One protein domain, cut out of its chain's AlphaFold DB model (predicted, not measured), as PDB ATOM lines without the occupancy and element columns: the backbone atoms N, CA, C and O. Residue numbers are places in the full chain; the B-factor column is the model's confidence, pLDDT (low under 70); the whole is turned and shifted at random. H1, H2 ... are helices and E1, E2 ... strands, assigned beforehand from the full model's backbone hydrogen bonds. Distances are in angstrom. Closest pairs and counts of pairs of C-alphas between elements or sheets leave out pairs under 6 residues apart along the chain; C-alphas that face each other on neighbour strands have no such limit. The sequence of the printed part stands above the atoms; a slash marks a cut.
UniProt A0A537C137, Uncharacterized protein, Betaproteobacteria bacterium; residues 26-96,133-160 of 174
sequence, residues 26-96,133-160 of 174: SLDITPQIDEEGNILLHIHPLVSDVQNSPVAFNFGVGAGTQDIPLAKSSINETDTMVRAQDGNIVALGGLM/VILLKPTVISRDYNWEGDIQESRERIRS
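What this domain is: This is residues 26 to 96 and 133 to 160 of the 174 residues of an uncharacterized protein of Betaproteobacteria bacterium (UniProt A0A537C137). A long, thin, twisted ribbon of antiparallel strands: E2 runs its length, E3 pairs with one part of it to make a two-stranded arm, and E1 and E4 lie on either side of the other part. A two-strand sheet, E5 and E6, sits next to E4 at this broader end, and from there residues 142 to 160, with the one helix H1, stick out free of the rest. The arm makes much of the length, and its loop, residues 59 to 64, also stands free. The printed part has 99 residues, with E1 E2 E3 E4 E5 E6 H1 along the chain, in the class mixed, helices and strands. It is extended, with a radius of gyration of the C-alphas of 23.2 A and spans of 76 by 36 by 23 A.

How they stand to each other: In the branched sheet, E2, residues 38 to 58, has three antiparallel neighbours. E1, residues 26 to 33, lies on one side of it at 171 degrees, with N 30 and O 42 at 2.8 A. On the other side are E3, residues 65 to 77, at 166 degrees, with N 49 and O 74 at 2.9 A, and E4, residues 80 to 85, at 140 degrees, with N 41 and O 82 at 2.8 A. The pairing is staggered: E2 pairs with E4 over residues 38 to 43, with E1 over 39 to 46 and with E3 over 46 to 58. E1 E2 E3 form a meander, each strand the antiparallel neighbour of the one before; E1 and E2 are a hairpin, as are E2 and E3. E3 runs on into E4 at 50 degrees across a break of 2 residues. E5, residues 90 to 92, and E6, residues 134 to 136, are antiparallel at 152 degrees, with N 90 and O 136 at 2.8 A. The closest C-alphas of E4 and E5, those of Ala 84 and Val 90, are 6.6 A apart. H1, residues 147 to 160, is not on the branched sheet and is apart from E5; in its backbone every O i to N i+4 pair is within hydrogen-bond range.

Where its parts are: E2 is 61.0 A long from first to last C-alpha; it begins at Asn 38, C-alpha (-29.136, 5.144, 5.595), and ends at Asn 58, C-alpha (28.544, -1.475, 24.407). E3 measures 36.9 A, E1 23.1 A, H1 20.1 A and E4 16.3 A; E5 and E6 have 3 residues each. H1 ends at Ser 160, C-alpha (-16.443, 33.769, 17.318).

The domain as a whole: The C-alphas farthest apart, those of Val 61 and Asp 144, are 75.8 A apart. Residues 97 to 132 are not printed, and C-alphas 96 and 133 across this cut are 8.9 A apart; the link E5 to E6 runs across it. Of the links that are printed whole, none is long. Mean pLDDT of the printed part is 79.0; 25 residues are under 70, among them 59 to 64 and 66 to 73.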
ATOM      1  N   SER A  26      -4.571   7.510  11.851       86.81
ATOM      2  CA  SER A  26      -5.035   7.438  10.464       86.81
ATOM      3  C   SER A  26      -6.416   6.791  10.430       86.81
ATOM      4  O   SER A  26      -6.741   5.980  11.296       86.81
ATOM      5  N   LEU A  27      -7.244   7.177   9.463       85.94
ATOM      6  CA  LEU A  27      -8.623   6.717   9.375       85.94
ATOM      7  C   LEU A  27      -9.038   6.568   7.915       85.94
ATOM      8  O   LEU A  27      -9.198   7.570   7.220       85.94
ATOM      9  N   ASP A  28      -9.268   5.330   7.486       90.69
ATOM     10  CA  ASP A  28      -9.820   5.043   6.166       90.69
ATOM     11  C   ASP A  28     -11.323   4.768   6.283       90.69
ATOM     12  O   ASP A  28     -11.760   3.955   7.101       90.69
ATOM     13  N   ILE A  29     -12.132   5.478   5.491       90.50
ATOM     14  CA  ILE A  29     -13.598   5.389   5.532       90.50
ATOM     15  C   ILE A  29     -14.138   5.182   4.124       90.50
ATOM     16  O   ILE A  29     -13.865   5.973   3.223       90.50
ATOM     17  N   THR A  30     -14.989   4.171   3.961       94.25
ATOM     18  CA  THR A  30     -15.785   3.962   2.749       94.25
ATOM     19  C   THR A  30     -17.272   4.106   3.082       94.25
ATOM     20  O   THR A  30     -17.834   3.214   3.724       94.25
ATOM     21  N   PRO A  31     -17.922   5.217   2.687       93.62
ATOM     22  CA  PRO A  31     -19.358   5.394   2.864       93.62
ATOM     23  C   PRO A  31     -20.157   4.754   1.718       93.62
ATOM     24  O   PRO A  31     -19.758   4.808   0.555       93.62
ATOM     25  N   GLN A  32     -21.325   4.204   2.039       94.00
ATOM     26  CA  GLN A  32     -22.332   3.719   1.094       94.00
ATOM     27  C   GLN A  32     -23.713   4.197   1.546       94.00
ATOM     28  O   GLN A  32     -23.995   4.203   2.739       94.00
ATOM     29  N   ILE A  33     -24.564   4.607   0.608       92.81
ATOM     30  CA  ILE A  33     -25.918   5.099   0.898       92.81
ATOM     31  C   ILE A  33     -26.913   4.110   0.291       92.81
ATOM     32  O   ILE A  33     -26.780   3.767  -0.885       92.81
ATOM     33  N   ASP A  34     -27.866   3.632   1.090       91.88
ATOM     34  CA  ASP A  34     -28.945   2.754   0.623       91.88
ATOM     35  C   ASP A  34     -30.157   3.543   0.088       91.88
ATOM     36  O   ASP A  34     -30.224   4.769   0.185       91.88
ATOM     37  N   GLU A  35     -31.128   2.839  -0.501       89.50
ATOM     38  CA  GLU A  35     -32.351   3.448  -1.057       89.50
ATOM     39  C   GLU A  35     -33.238   4.108   0.014       89.50
ATOM     40  O   GLU A  35     -34.030   4.998  -0.290       89.50
ATOM     41  N   GLU A  36     -33.089   3.693   1.274       88.94
ATOM     42  CA  GLU A  36     -33.804   4.220   2.439       88.94
ATOM     43  C   GLU A  36     -33.109   5.465   3.032       88.94
ATOM     44  O   GLU A  36     -33.617   6.061   3.983       88.94
ATOM     45  N   GLY A  37     -31.955   5.875   2.486       86.69
ATOM     46  CA  GLY A  37     -31.175   7.026   2.944       86.69
ATOM     47  C   GLY A  37     -30.292   6.755   4.167       86.69
ATOM     48  O   GLY A  37     -29.765   7.696   4.762       86.69
ATOM     49  N   ASN A  38     -30.101   5.492   4.557       91.50
ATOM     50  CA  ASN A  38     -29.136   5.144   5.595       91.50
ATOM     51  C   ASN A  38     -27.730   5.055   5.006       91.50
ATOM     52  O   ASN A  38     -27.512   4.644   3.867       91.50
ATOM     53  N   ILE A  39     -26.764   5.413   5.840       93.50
ATOM     54  CA  ILE A  39     -25.359   5.524   5.488       93.50
ATOM     55  C   ILE A  39     -24.631   4.371   6.168       93.50
ATOM     56  O   ILE A  39     -24.511   4.329   7.394       93.50
ATOM     57  N   LEU A  40     -24.158   3.417   5.378       93.31
ATOM     58  CA  LEU A  40     -23.267   2.359   5.826       93.31
ATOM     59  C   LEU A  40     -21.822   2.851   5.713       93.31
ATOM     60  O   LEU A  40     -21.365   3.231   4.640       93.31
ATOM     61  N   LEU A  41     -21.101   2.848   6.827       92.31
ATOM     62  CA  LEU A  41     -19.708   3.266   6.910       92.31
ATOM     63  C   LEU A  41     -18.839   2.041   7.192       92.31
ATOM     64  O   LEU A  41     -19.013   1.402   8.230       92.31
ATOM     65  N   HIS A  42     -17.896   1.738   6.298       92.06
ATOM     66  CA  HIS A  42     -16.797   0.807   6.570       92.06
ATOM     67  C   HIS A  42     -15.565   1.603   6.985       92.06
ATOM     68  O   HIS A  42     -15.126   2.479   6.241       92.06
ATOM     69  N   ILE A  43     -15.065   1.357   8.194       88.19
ATOM     70  CA  ILE A  43     -14.122   2.241   8.877       88.19
ATOM     71  C   ILE A  43     -12.931   1.418   9.374       88.19
ATOM     72  O   ILE A  43     -13.113   0.439  10.099       88.19
ATOM     73  N   HIS A  44     -11.727   1.861   9.016       88.88
ATOM     74  CA  HIS A  44     -10.447   1.258   9.398       88.88
ATOM     75  C   HIS A  44      -9.581   2.302  10.108       88.88
ATOM     76  O   HIS A  44      -8.813   3.023   9.463       88.88
ATOM     77  N   PRO A  45      -9.738   2.480  11.430       83.69
ATOM     78  CA  PRO A  45      -8.842   3.319  12.208       83.69
ATOM     79  C   PRO A  45      -7.503   2.619  12.452       83.69
ATOM     80  O   PRO A  45      -7.448   1.433  12.779       83.69
ATOM     81  N   LEU A  46      -6.430   3.403  12.402       81.81
ATOM     82  CA  LEU A  46      -5.082   3.013  12.791       81.81
ATOM     83  C   LEU A  46      -4.532   4.043  13.776       81.81
ATOM     84  O   LEU A  46      -4.519   5.242  13.499       81.81
ATOM     85  N   VAL A  47      -4.042   3.585  14.926       81.25
ATOM     86  CA  VAL A  47      -3.382   4.426  15.933       81.25
ATOM     87  C   VAL A  47      -1.980   3.899  16.193       81.25
ATOM     88  O   VAL A  47      -1.814   2.761  16.624       81.25
ATOM     89  N   SER A  48      -0.975   4.744  15.965       80.50
ATOM     90  CA  SER A  48       0.441   4.437  16.179       80.50
ATOM     91  C   SER A  48       1.010   5.267  17.335       80.50
ATOM     92  O   SER A  48       1.141   6.493  17.231       80.50
ATOM     93  N   ASP A  49       1.366   4.594  18.430       76.94
ATOM     94  CA  ASP A  49       2.059   5.166  19.593       76.94
ATOM     95  C   ASP A  49       3.523   4.733  19.571       76.94
ATOM     96  O   ASP A  49       3.818   3.548  19.401       76.94
ATOM     97  N   VAL A  50       4.448   5.672  19.766       70.56
ATOM     98  CA  VAL A  50       5.877   5.358  19.728       70.56
ATOM     99  C   VAL A  50       6.529   5.674  21.053       70.56
ATOM    100  O   VAL A  50       6.495   6.803  21.536       70.56
ATOM    101  N   GLN A  51       7.154   4.655  21.636       68.06
ATOM    102  CA  GLN A  51       7.902   4.786  22.874       68.06
ATOM    103  C   GLN A  51       9.398   4.746  22.604       68.06
ATOM    104  O   GLN A  51       9.920   3.784  22.032       68.06
ATOM    105  N   ASN A  52      10.096   5.780  23.073       64.44
ATOM    106  CA  ASN A  52      11.549   5.778  23.124       64.44
ATOM    107  C   ASN A  52      12.006   4.792  24.202       64.44
ATOM    108  O   ASN A  52      11.780   4.994  25.393       64.44
ATOM    109  N   SER A  53      12.672   3.729  23.769       64.62
ATOM    110  CA  SER A  53      13.312   2.730  24.613       64.62
ATOM    111  C   SER A  53      14.820   2.811  24.366       64.62
ATOM    112  O   SER A  53      15.326   2.066  23.525       64.62
ATOM    113  N   PRO A  54      15.555   3.718  25.038       66.75
ATOM    114  CA  PRO A  54      17.004   3.777  24.895       66.75
ATOM    115  C   PRO A  54      17.615   2.442  25.328       66.75
ATOM    116  O   PRO A  54      17.295   1.918  26.396       66.75
ATOM    117  N   VAL A  55      18.457   1.866  24.473       67.94
ATOM    118  CA  VAL A  55      19.226   0.660  24.787       67.94
ATOM    119  C   VAL A  55      20.696   1.037  24.810       67.94
ATOM    120  O   VAL A  55      21.234   1.538  23.823       67.94
ATOM    121  N   ALA A  56      21.338   0.778  25.946       70.56
ATOM    122  CA  ALA A  56      22.770   0.939  26.111       70.56
ATOM    123  C   ALA A  56      23.494  -0.113  25.260       70.56
ATOM    124  O   ALA A  56      23.466  -1.306  25.576       70.56
ATOM    125  N   PHE A  57      24.139   0.319  24.177       70.94
ATOM    126  CA  PHE A  57      25.003  -0.543  23.377       70.94
ATOM    127  C   PHE A  57      26.454  -0.349  23.808       70.94
ATOM    128  O   PHE A  57      26.973   0.768  23.845       70.94
ATOM    129  N   ASN A  58      27.114  -1.457  24.144       73.56
ATOM    130  CA  ASN A  58      28.544  -1.475  24.407       73.56
ATOM    131  C   ASN A  58      29.279  -1.851  23.118       73.56
ATOM    132  O   ASN A  58      29.130  -2.964  22.614       73.56
ATOM    133  N   PHE A  59      30.066  -0.920  22.588       68.94
ATOM    134  CA  PHE A  59      30.762  -1.083  21.310       68.94
ATOM    135  C   PHE A  59      32.138  -1.763  21.438       68.94
ATOM    136  O   PHE A  59      32.941  -1.729  20.508       68.94
ATOM    137  N   GLY A  60      32.420  -2.410  22.575       66.81
ATOM    138  CA  GLY A  60      33.694  -3.073  22.833       66.81
ATOM    139  C   GLY A  60      34.819  -2.119  23.251       66.81
ATOM    140  O   GLY A  60      34.613  -0.940  23.552       66.81
ATOM    141  N   VAL A  61      36.035  -2.668  23.343       54.12
ATOM    142  CA  VAL A  61      37.187  -2.034  24.004       54.12
ATOM    143  C   VAL A  61      37.605  -0.750  23.278       54.12
ATOM    144  O   VAL A  61      38.148  -0.798  22.180       54.12
ATOM    145  N   GLY A  62      37.368   0.399  23.921       61.44
ATOM    146  CA  GLY A  62      37.825   1.724  23.481       61.44
ATOM    147  C   GLY A  62      36.732   2.675  22.976       61.44
ATOM    148  O   GLY A  62      36.994   3.869  22.891       61.44
ATOM    149  N   ALA A  63      35.519   2.184  22.696       62.88
ATOM    150  CA  ALA A  63      34.424   2.992  22.137       62.88
ATOM    151  C   ALA A  63      33.365   3.445  23.168       62.88
ATOM    152  O   ALA A  63      32.528   4.287  22.859       62.88
ATOM    153  N   GLY A  64      33.420   2.932  24.403       67.38
ATOM    154  CA  GLY A  64      32.476   3.282  25.470       67.38
ATOM    155  C   GLY A  64      31.081   2.665  25.296       67.38
ATOM    156  O   GLY A  64      30.808   1.921  24.352       67.38
ATOM    157  N   THR A  65      30.204   2.941  26.262       70.94
ATOM    158  CA  THR A  65      28.776   2.597  26.195       70.94
ATOM    159  C   THR A  65      28.017   3.838  25.751       70.94
ATOM    160  O   THR A  65      28.176   4.891  26.365       70.94
ATOM    161  N   GLN A  66      27.199   3.718  24.710       67.38
ATOM    162  CA  GLN A  66      26.370   4.811  24.207       67.38
ATOM    163  C   GLN A  66      24.914   4.351  24.145       67.38
ATOM    164  O   GLN A  66      24.613   3.258  23.656       67.38
ATOM    165  N   ASP A  67      24.014   5.202  24.629       69.19
ATOM    166  CA  ASP A  67      22.581   4.959  24.532       69.19
ATOM    167  C   ASP A  67      22.122   5.191  23.095       69.19
ATOM    168  O   ASP A  67      22.273   6.288  22.546       69.19
ATOM    169  N   ILE A  68      21.565   4.144  22.487       68.31
ATOM    170  CA  ILE A  68      20.910   4.227  21.187       68.31
ATOM    171  C   ILE A  68      19.407   4.357  21.442       68.31
ATOM    172  O   ILE A  68      18.812   3.436  22.013       68.31
ATOM    173  N   PRO A  69      18.766   5.470  21.040       62.16
ATOM    174  CA  PRO A  69      17.320   5.588  21.127       62.16
ATOM    175  C   PRO A  69      16.692   4.594  20.146       62.16
ATOM    176  O   PRO A  69      16.728   4.800  18.935       62.16
ATOM    177  N   LEU A  70      16.135   3.495  20.662       65.62
ATOM    178  CA  LEU A  70      15.296   2.610  19.865       65.62
ATOM    179  C   LEU A  70      13.851   3.072  19.992       65.62
ATOM    180  O   LEU A  70      13.346   3.282  21.095       65.62
ATOM    181  N   ALA A  71      13.176   3.201  18.862       62.12
ATOM    182  CA  ALA A  71      11.746   3.421  18.837       62.12
ATOM    183  C   ALA A  71      11.024   2.073  18.883       62.12
ATOM    184  O   ALA A  71      11.228   1.217  18.021       62.12
ATOM    185  N   LYS A  72      10.169   1.876  19.887       63.59
ATOM    186  CA  LYS A  72       9.172   0.803  19.888       63.59
ATOM    187  C   LYS A  72       7.853   1.388  19.404       63.59
ATOM    188  O   LYS A  72       7.275   2.219  20.098       63.59
ATOM    189  N   SER A  73       7.403   0.962  18.228       65.62
ATOM    190  CA  SER A  73       6.094   1.339  17.690       65.62
ATOM    191  C   SER A  73       5.036   0.328  18.126       65.62
ATOM    192  O   SER A  73       5.229  -0.879  17.975       65.62
ATOM    193  N   SER A  74       3.938   0.821  18.693       71.00
ATOM    194  CA  SER A  74       2.737   0.054  19.003       71.00
ATOM    195  C   SER A  74       1.625   0.531  18.081       71.00
ATOM    196  O   SER A  74       1.169   1.667  18.204       71.00
ATOM    197  N   ILE A  75       1.181  -0.345  17.183       74.56
ATOM    198  CA  ILE A  75       0.111  -0.063  16.225       74.56
ATOM    199  C   ILE A  75      -1.159  -0.768  16.704       74.56
ATOM    200  O   ILE A  75      -1.135  -1.964  16.989       74.56
ATOM    201  N   ASN A  76      -2.251  -0.018  16.815       72.94
ATOM    202  CA  ASN A  76      -3.586  -0.533  17.091       72.94
ATOM    203  C   ASN A  76      -4.468  -0.264  15.872       72.94
ATOM    204  O   ASN A  76      -4.685   0.893  15.517       72.94
ATOM    205  N   GLU A  77      -4.973  -1.326  15.257       75.69
ATOM    206  CA  GLU A  77      -5.858  -1.282  14.093       75.69
ATOM    207  C   GLU A  77      -7.193  -1.940  14.436       75.69
ATOM    208  O   GLU A  77      -7.277  -2.816  15.302       75.69
ATOM    209  N   THR A  78      -8.268  -1.503  13.793       75.88
ATOM    210  CA  THR A  78      -9.599  -2.098  13.951       75.88
ATOM    211  C   THR A  78     -10.340  -2.019  12.626       75.88
ATOM    212  O   THR A  78     -10.065  -1.138  11.825       75.88
ATOM    213  N   ASP A  79     -11.274  -2.934  12.395       84.06
ATOM    214  CA  ASP A  79     -12.222  -2.879  11.282       84.06
ATOM    215  C   ASP A  79     -13.625  -2.794  11.886       84.06
ATOM    216  O   ASP A  79     -13.960  -3.529  12.823       84.06
ATOM    217  N   THR A  80     -14.430  -1.832  11.446       84.94
ATOM    218  CA  THR A  80     -15.795  -1.666  11.948       84.94
ATOM    219  C   THR A  80     -16.736  -1.250  10.827       84.94
ATOM    220  O   THR A  80     -16.425  -0.376  10.018       84.94
ATOM    221  N   MET A  81     -17.929  -1.847  10.814       86.75
ATOM    222  CA  MET A  81     -19.038  -1.453   9.945       86.75
ATOM    223  C   MET A  81     -20.177  -0.879  10.781       86.75
ATOM    224  O   MET A  81     -20.628  -1.513  11.737       86.75
ATOM    225  N   VAL A  82     -20.661   0.307  10.414       89.44
ATOM    226  CA  VAL A  82     -21.727   1.002  11.146       89.44
ATOM    227  C   VAL A  82     -22.778   1.547  10.200       89.44
ATOM    228  O   VAL A  82     -22.454   2.185   9.204       89.44
ATOM    229  N   ARG A  83     -24.050   1.321  10.541       90.62
ATOM    230  CA  ARG A  83     -25.195   1.960   9.888       90.62
ATOM    231  C   ARG A  83     -25.568   3.209  10.678       90.62
ATOM    232  O   ARG A  83     -25.862   3.127  11.869       90.62
ATOM    233  N   ALA A  84     -25.540   4.350  10.014       92.00
ATOM    234  CA  ALA A  84     -25.850   5.657  10.566       92.00
ATOM    235  C   ALA A  84     -26.903   6.354   9.697       92.00
ATOM    236  O   ALA A  84     -27.111   5.995   8.541       92.00
ATOM    237  N   GLN A  85     -27.561   7.362  10.255       92.25
ATOM    238  CA  GLN A  85     -28.421   8.268   9.496       92.25
ATOM    239  C   GLN A  85     -27.702   9.597   9.290       92.25
ATOM    240  O   GLN A  85     -26.801   9.945  10.059       92.25
ATOM    241  N   ASP A  86     -28.108  10.333   8.259       90.69
ATOM    242  CA  ASP A  86     -27.579  11.660   7.968       90.69
ATOM    243  C   ASP A  86     -27.661  12.591   9.189       90.69
ATOM    244  O   ASP A  86     -28.674  12.643   9.884       90.69
ATOM    245  N   GLY A  87     -26.563  13.286   9.492       88.19
ATOM    246  CA  GLY A  87     -26.478  14.242  10.598       88.19
ATOM    247  C   GLY A  87     -26.396  13.642  12.009       88.19
ATOM    248  O   GLY A  87     -26.058  14.373  12.942       88.19
ATOM    249  N   ASN A  88     -26.621  12.337  12.188       88.69
ATOM    250  CA  ASN A  88     -26.599  11.694  13.502       88.69
ATOM    251  C   ASN A  88     -25.186  11.263  13.908       88.69
ATOM    252  O   ASN A  88     -24.485  10.586  13.161       88.69
ATOM    253  N   ILE A  89     -24.773  11.613  15.129       90.38
ATOM    254  CA  ILE A  89     -23.489  11.167  15.677       90.38
ATOM    255  C   ILE A  89     -23.594   9.695  16.069       90.38
ATOM    256  O   ILE A  89     -24.463   9.319  16.857       90.38
ATOM    257  N   VAL A  90     -22.666   8.879  15.577       88.62
ATOM    258  CA  VAL A  90     -22.500   7.491  16.005       88.62
ATOM    259  C   VAL A  90     -21.147   7.321  16.683       88.62
ATOM    260  O   VAL A  90     -20.118   7.779  16.183       88.62
ATOM    261  N   ALA A  91     -21.160   6.669  17.843       86.38
ATOM    262  CA  ALA A  91     -19.956   6.291  18.568       86.38
ATOM    263  C   ALA A  91     -19.542   4.876  18.152       86.38
ATOM    264  O   ALA A  91     -20.282   3.916  18.373       86.38
ATOM    265  N   LEU A  92     -18.351   4.746  17.570       80.31
ATOM    266  CA  LEU A  92     -17.705   3.450  17.399       80.31
ATOM    267  C   LEU A  92     -17.054   3.131  18.744       80.31
ATOM    268  O   LEU A  92     -16.167   3.857  19.201       80.31
ATOM    269  N   GLY A  93     -17.561   2.104  19.426       70.56
ATOM    270  CA  GLY A  93     -17.028   1.664  20.713       70.56
ATOM    271  C   GLY A  93     -15.507   1.474  20.666       70.56
ATOM    272  O   GLY A  93     -14.956   0.990  19.683       70.56
ATOM    273  N   GLY A  94     -14.845   1.904  21.737       64.81
ATOM    274  CA  GLY A  94     -13.401   2.075  21.804       64.81
ATOM    275  C   GLY A  94     -12.604   0.863  22.265       64.81
ATOM    276  O   GLY A  94     -13.019   0.162  23.189       64.81
ATOM    277  N   LEU A  95     -11.406   0.667  21.702       66.31
ATOM    278  CA  LEU A  95     -10.401  -0.208  22.309       66.31
ATOM    279  C   LEU A  95      -9.926   0.416  23.628       66.31
ATOM    280  O   LEU A  95      -9.392   1.527  23.660       66.31
ATOM    281  N   MET A  96     -10.111  -0.323  24.723       71.06
ATOM    282  CA  MET A  96      -9.566   0.000  26.039       71.06
ATOM    283  C   MET A  96      -8.380  -0.920  26.326       71.06
ATOM    284  O   MET A  96      -8.537  -2.137  26.417       71.06
ATOM    285  N   VAL A 133     -11.697   6.628  21.854       81.00
ATOM    286  CA  VAL A 133     -13.116   6.818  21.505       81.00
ATOM    287  C   VAL A 133     -13.208   7.467  20.131       81.00
ATOM    288  O   VAL A 133     -12.583   8.501  19.901       81.00
ATOM    289  N   ILE A 134     -13.996   6.878  19.230       79.94
ATOM    290  CA  ILE A 134     -14.181   7.388  17.868       79.94
ATOM    291  C   ILE A 134     -15.645   7.802  17.695       79.94
ATOM    292  O   ILE A 134     -16.553   6.981  17.828       79.94
ATOM    293  N   LEU A 135     -15.872   9.082  17.394       87.88
ATOM    294  CA  LEU A 135     -17.194   9.638  17.105       87.88
ATOM    295  C   LEU A 135     -17.238  10.121  15.660       87.88
ATOM    296  O   LEU A 135     -16.338  10.835  15.220       87.88
ATOM    297  N   LEU A 136     -18.297   9.764  14.941       87.69
ATOM    298  CA  LEU A 136     -18.488  10.153  13.548       87.69
ATOM    299  C   LEU A 136     -19.875  10.756  13.345       87.69
ATOM    300  O   LEU A 136     -20.858  10.237  13.863       87.69
ATOM    301  N   LYS A 137     -19.946  11.827  12.549       92.12
ATOM    302  CA  LYS A 137     -21.193  12.430  12.069       92.12
ATOM    303  C   LYS A 137     -21.186  12.406  10.539       92.12
ATOM    304  O   LYS A 137     -20.532  13.266   9.946       92.12
ATOM    305  N   PRO A 138     -21.853  11.446   9.884       92.06
ATOM    306  CA  PRO A 138     -21.952  11.461   8.437       92.06
ATOM    307  C   PRO A 138     -22.841  12.629   7.984       92.06
ATOM    308  O   PRO A 138     -23.724  13.088   8.713       92.06
ATOM    309  N   THR A 139     -22.570  13.166   6.797       88.81
ATOM    310  CA  THR A 139     -23.372  14.239   6.198       88.81
ATOM    311  C   THR A 139     -23.512  13.988   4.700       88.81
ATOM    312  O   THR A 139     -22.505  13.872   4.001       88.81
ATOM    313  N   VAL A 140     -24.747  13.848   4.222       87.06
ATOM    314  CA  VAL A 140     -25.081  13.584   2.818       87.06
ATOM    315  C   VAL A 140     -25.268  14.907   2.088       87.06
ATOM    316  O   VAL A 140     -26.129  15.713   2.426       87.06
ATOM    317  N   ILE A 141     -24.476  15.120   1.042       83.69
ATOM    318  CA  ILE A 141     -24.524  16.338   0.233       83.69
ATOM    319  C   ILE A 141     -25.331  16.046  -1.037       83.69
ATOM    320  O   ILE A 141     -24.915  15.250  -1.880       83.69
ATOM    321  N   SER A 142     -26.497  16.683  -1.172       81.19
ATOM    322  CA  SER A 142     -27.348  16.593  -2.372       81.19
ATOM    323  C   SER A 142     -26.910  17.584  -3.460       81.19
ATOM    324  O   SER A 142     -26.196  18.543  -3.189       81.19
ATOM    325  N   ARG A 143     -27.345  17.395  -4.715       73.06
ATOM    326  CA  ARG A 143     -26.985  18.303  -5.830       73.06
ATOM    327  C   ARG A 143     -27.425  19.756  -5.621       73.06
ATOM    328  O   ARG A 143     -26.739  20.652  -6.100       73.06
ATOM    329  N   ASP A 144     -28.503  19.969  -4.872       69.31
ATOM    330  CA  ASP A 144     -29.031  21.298  -4.535       69.31
ATOM    331  C   ASP A 144     -28.456  21.847  -3.216       69.31
ATOM    332  O   ASP A 144     -28.985  22.798  -2.640       69.31
ATOM    333  N   TYR A 145     -27.384  21.235  -2.696       67.19
ATOM    334  CA  TYR A 145     -26.758  21.661  -1.452       67.19
ATOM    335  C   TYR A 145     -26.142  23.052  -1.605       67.19
ATOM    336  O   TYR A 145     -25.157  23.257  -2.323       67.19
ATOM    337  N   ASN A 146     -26.726  24.015  -0.897       68.62
ATOM    338  CA  ASN A 146     -26.196  25.361  -0.783       68.62
ATOM    339  C   ASN A 146     -24.957  25.358   0.130       68.62
ATOM    340  O   ASN A 146     -25.037  25.580   1.337       68.62
ATOM    341  N   TRP A 147     -23.796  25.136  -0.480       68.62
ATOM    342  CA  TRP A 147     -22.482  25.230   0.155       68.62
ATOM    343  C   TRP A 147     -22.160  26.640   0.690       68.62
ATOM    344  O   TRP A 147     -21.291  26.786   1.549       68.62
ATOM    345  N   GLU A 148     -22.851  27.685   0.224       72.94
ATOM    346  CA  GLU A 148     -22.617  29.062   0.670       72.94
ATOM    347  C   GLU A 148     -23.118  29.285   2.103       72.94
ATOM    348  O   GLU A 148     -22.486  30.038   2.843       72.94
ATOM    349  N   GLY A 149     -24.188  28.594   2.521       73.81
ATOM    350  CA  GLY A 149     -24.717  28.664   3.889       73.81
ATOM    351  C   GLY A 149     -23.763  28.060   4.925       73.81
ATOM    352  O   GLY A 149     -23.401  28.716   5.902       73.81
ATOM    353  N   ASP A 150     -23.264  26.852   4.662       74.69
ATOM    354  CA  ASP A 150     -22.344  26.141   5.562       74.69
ATOM    355  C   ASP A 150     -20.980  26.824   5.695       74.69
ATOM    356  O   ASP A 150     -20.371  26.834   6.773       74.69
ATOM    357  N   ILE A 151     -20.477  27.408   4.602       79.94
ATOM    358  CA  ILE A 151     -19.219  28.159   4.629       79.94
ATOM    359  C   ILE A 151     -19.388  29.465   5.413       79.94
ATOM    360  O   ILE A 151     -18.452  29.875   6.105       79.94
ATOM    361  N   GLN A 152     -20.555  30.111   5.354       81.00
ATOM    362  CA  GLN A 152     -20.842  31.297   6.166       81.00
ATOM    363  C   GLN A 152     -20.922  30.943   7.653       81.00
ATOM    364  O   GLN A 152     -20.201  31.546   8.449       81.00
ATOM    365  N   GLU A 153     -21.665  29.895   8.008       82.31
ATOM    366  CA  GLU A 153     -21.793  29.424   9.391       82.31
ATOM    367  C   GLU A 153     -20.433  28.988   9.971       82.31
ATOM    368  O   GLU A 153     -20.063  29.329  11.095       82.31
ATOM    369  N   SER A 154     -19.616  28.289   9.175       79.25
ATOM    370  CA  SER A 154     -18.267  27.884   9.585       79.25
ATOM    371  C   SER A 154     -17.331  29.084   9.758       79.25
ATOM    372  O   SER A 154     -16.530  29.111  10.693       79.25
ATOM    373  N   ARG A 155     -17.455  30.121   8.918       78.06
ATOM    374  CA  ARG A 155     -16.704  31.381   9.060       78.06
ATOM    375  C   ARG A 155     -17.148  32.214  10.256       78.06
ATOM    376  O   ARG A 155     -16.336  32.981  10.773       78.06
ATOM    377  N   GLU A 156     -18.405  32.111  10.664       81.94
ATOM    378  CA  GLU A 156     -18.932  32.766  11.860       81.94
ATOM    379  C   GLU A 156     -18.454  32.059  13.125       81.94
ATOM    380  O   GLU A 156     -17.894  32.726  13.991       81.94
ATOM    381  N   ARG A 157     -18.521  30.721  13.173       78.69
ATOM    382  CA  ARG A 157     -17.943  29.918  14.268       78.69
ATOM    383  C   ARG A 157     -16.444  30.170  14.445       78.69
ATOM    384  O   ARG A 157     -15.968  30.364  15.557       78.69
ATOM    385  N   ILE A 158     -15.680  30.220  13.353       78.62
ATOM    386  CA  ILE A 158     -14.235  30.499  13.426       78.62
ATOM    387  C   ILE A 158     -13.972  31.938  13.900       78.62
ATOM    388  O   ILE A 158     -13.060  32.160  14.694       78.62
ATOM    389  N   ARG A 159     -14.782  32.918  13.472       75.44
ATOM    390  CA  ARG A 159     -14.668  34.305  13.956       75.44
ATOM    391  C   ARG A 159     -15.062  34.460  15.419       75.44
ATOM    392  O   ARG A 159     -14.401  35.227  16.109       75.44
ATOM    393  N   SER A 160     -16.067  33.730  15.902       76.00
ATOM    394  CA  SER A 160     -16.443  33.769  17.318       76.00
ATOM    395  C   SER A 160     -15.353  33.199  18.224       76.00
ATOM    396  O   SER A 160     -15.211  33.671  19.340       76.00
TER     397      SER A 160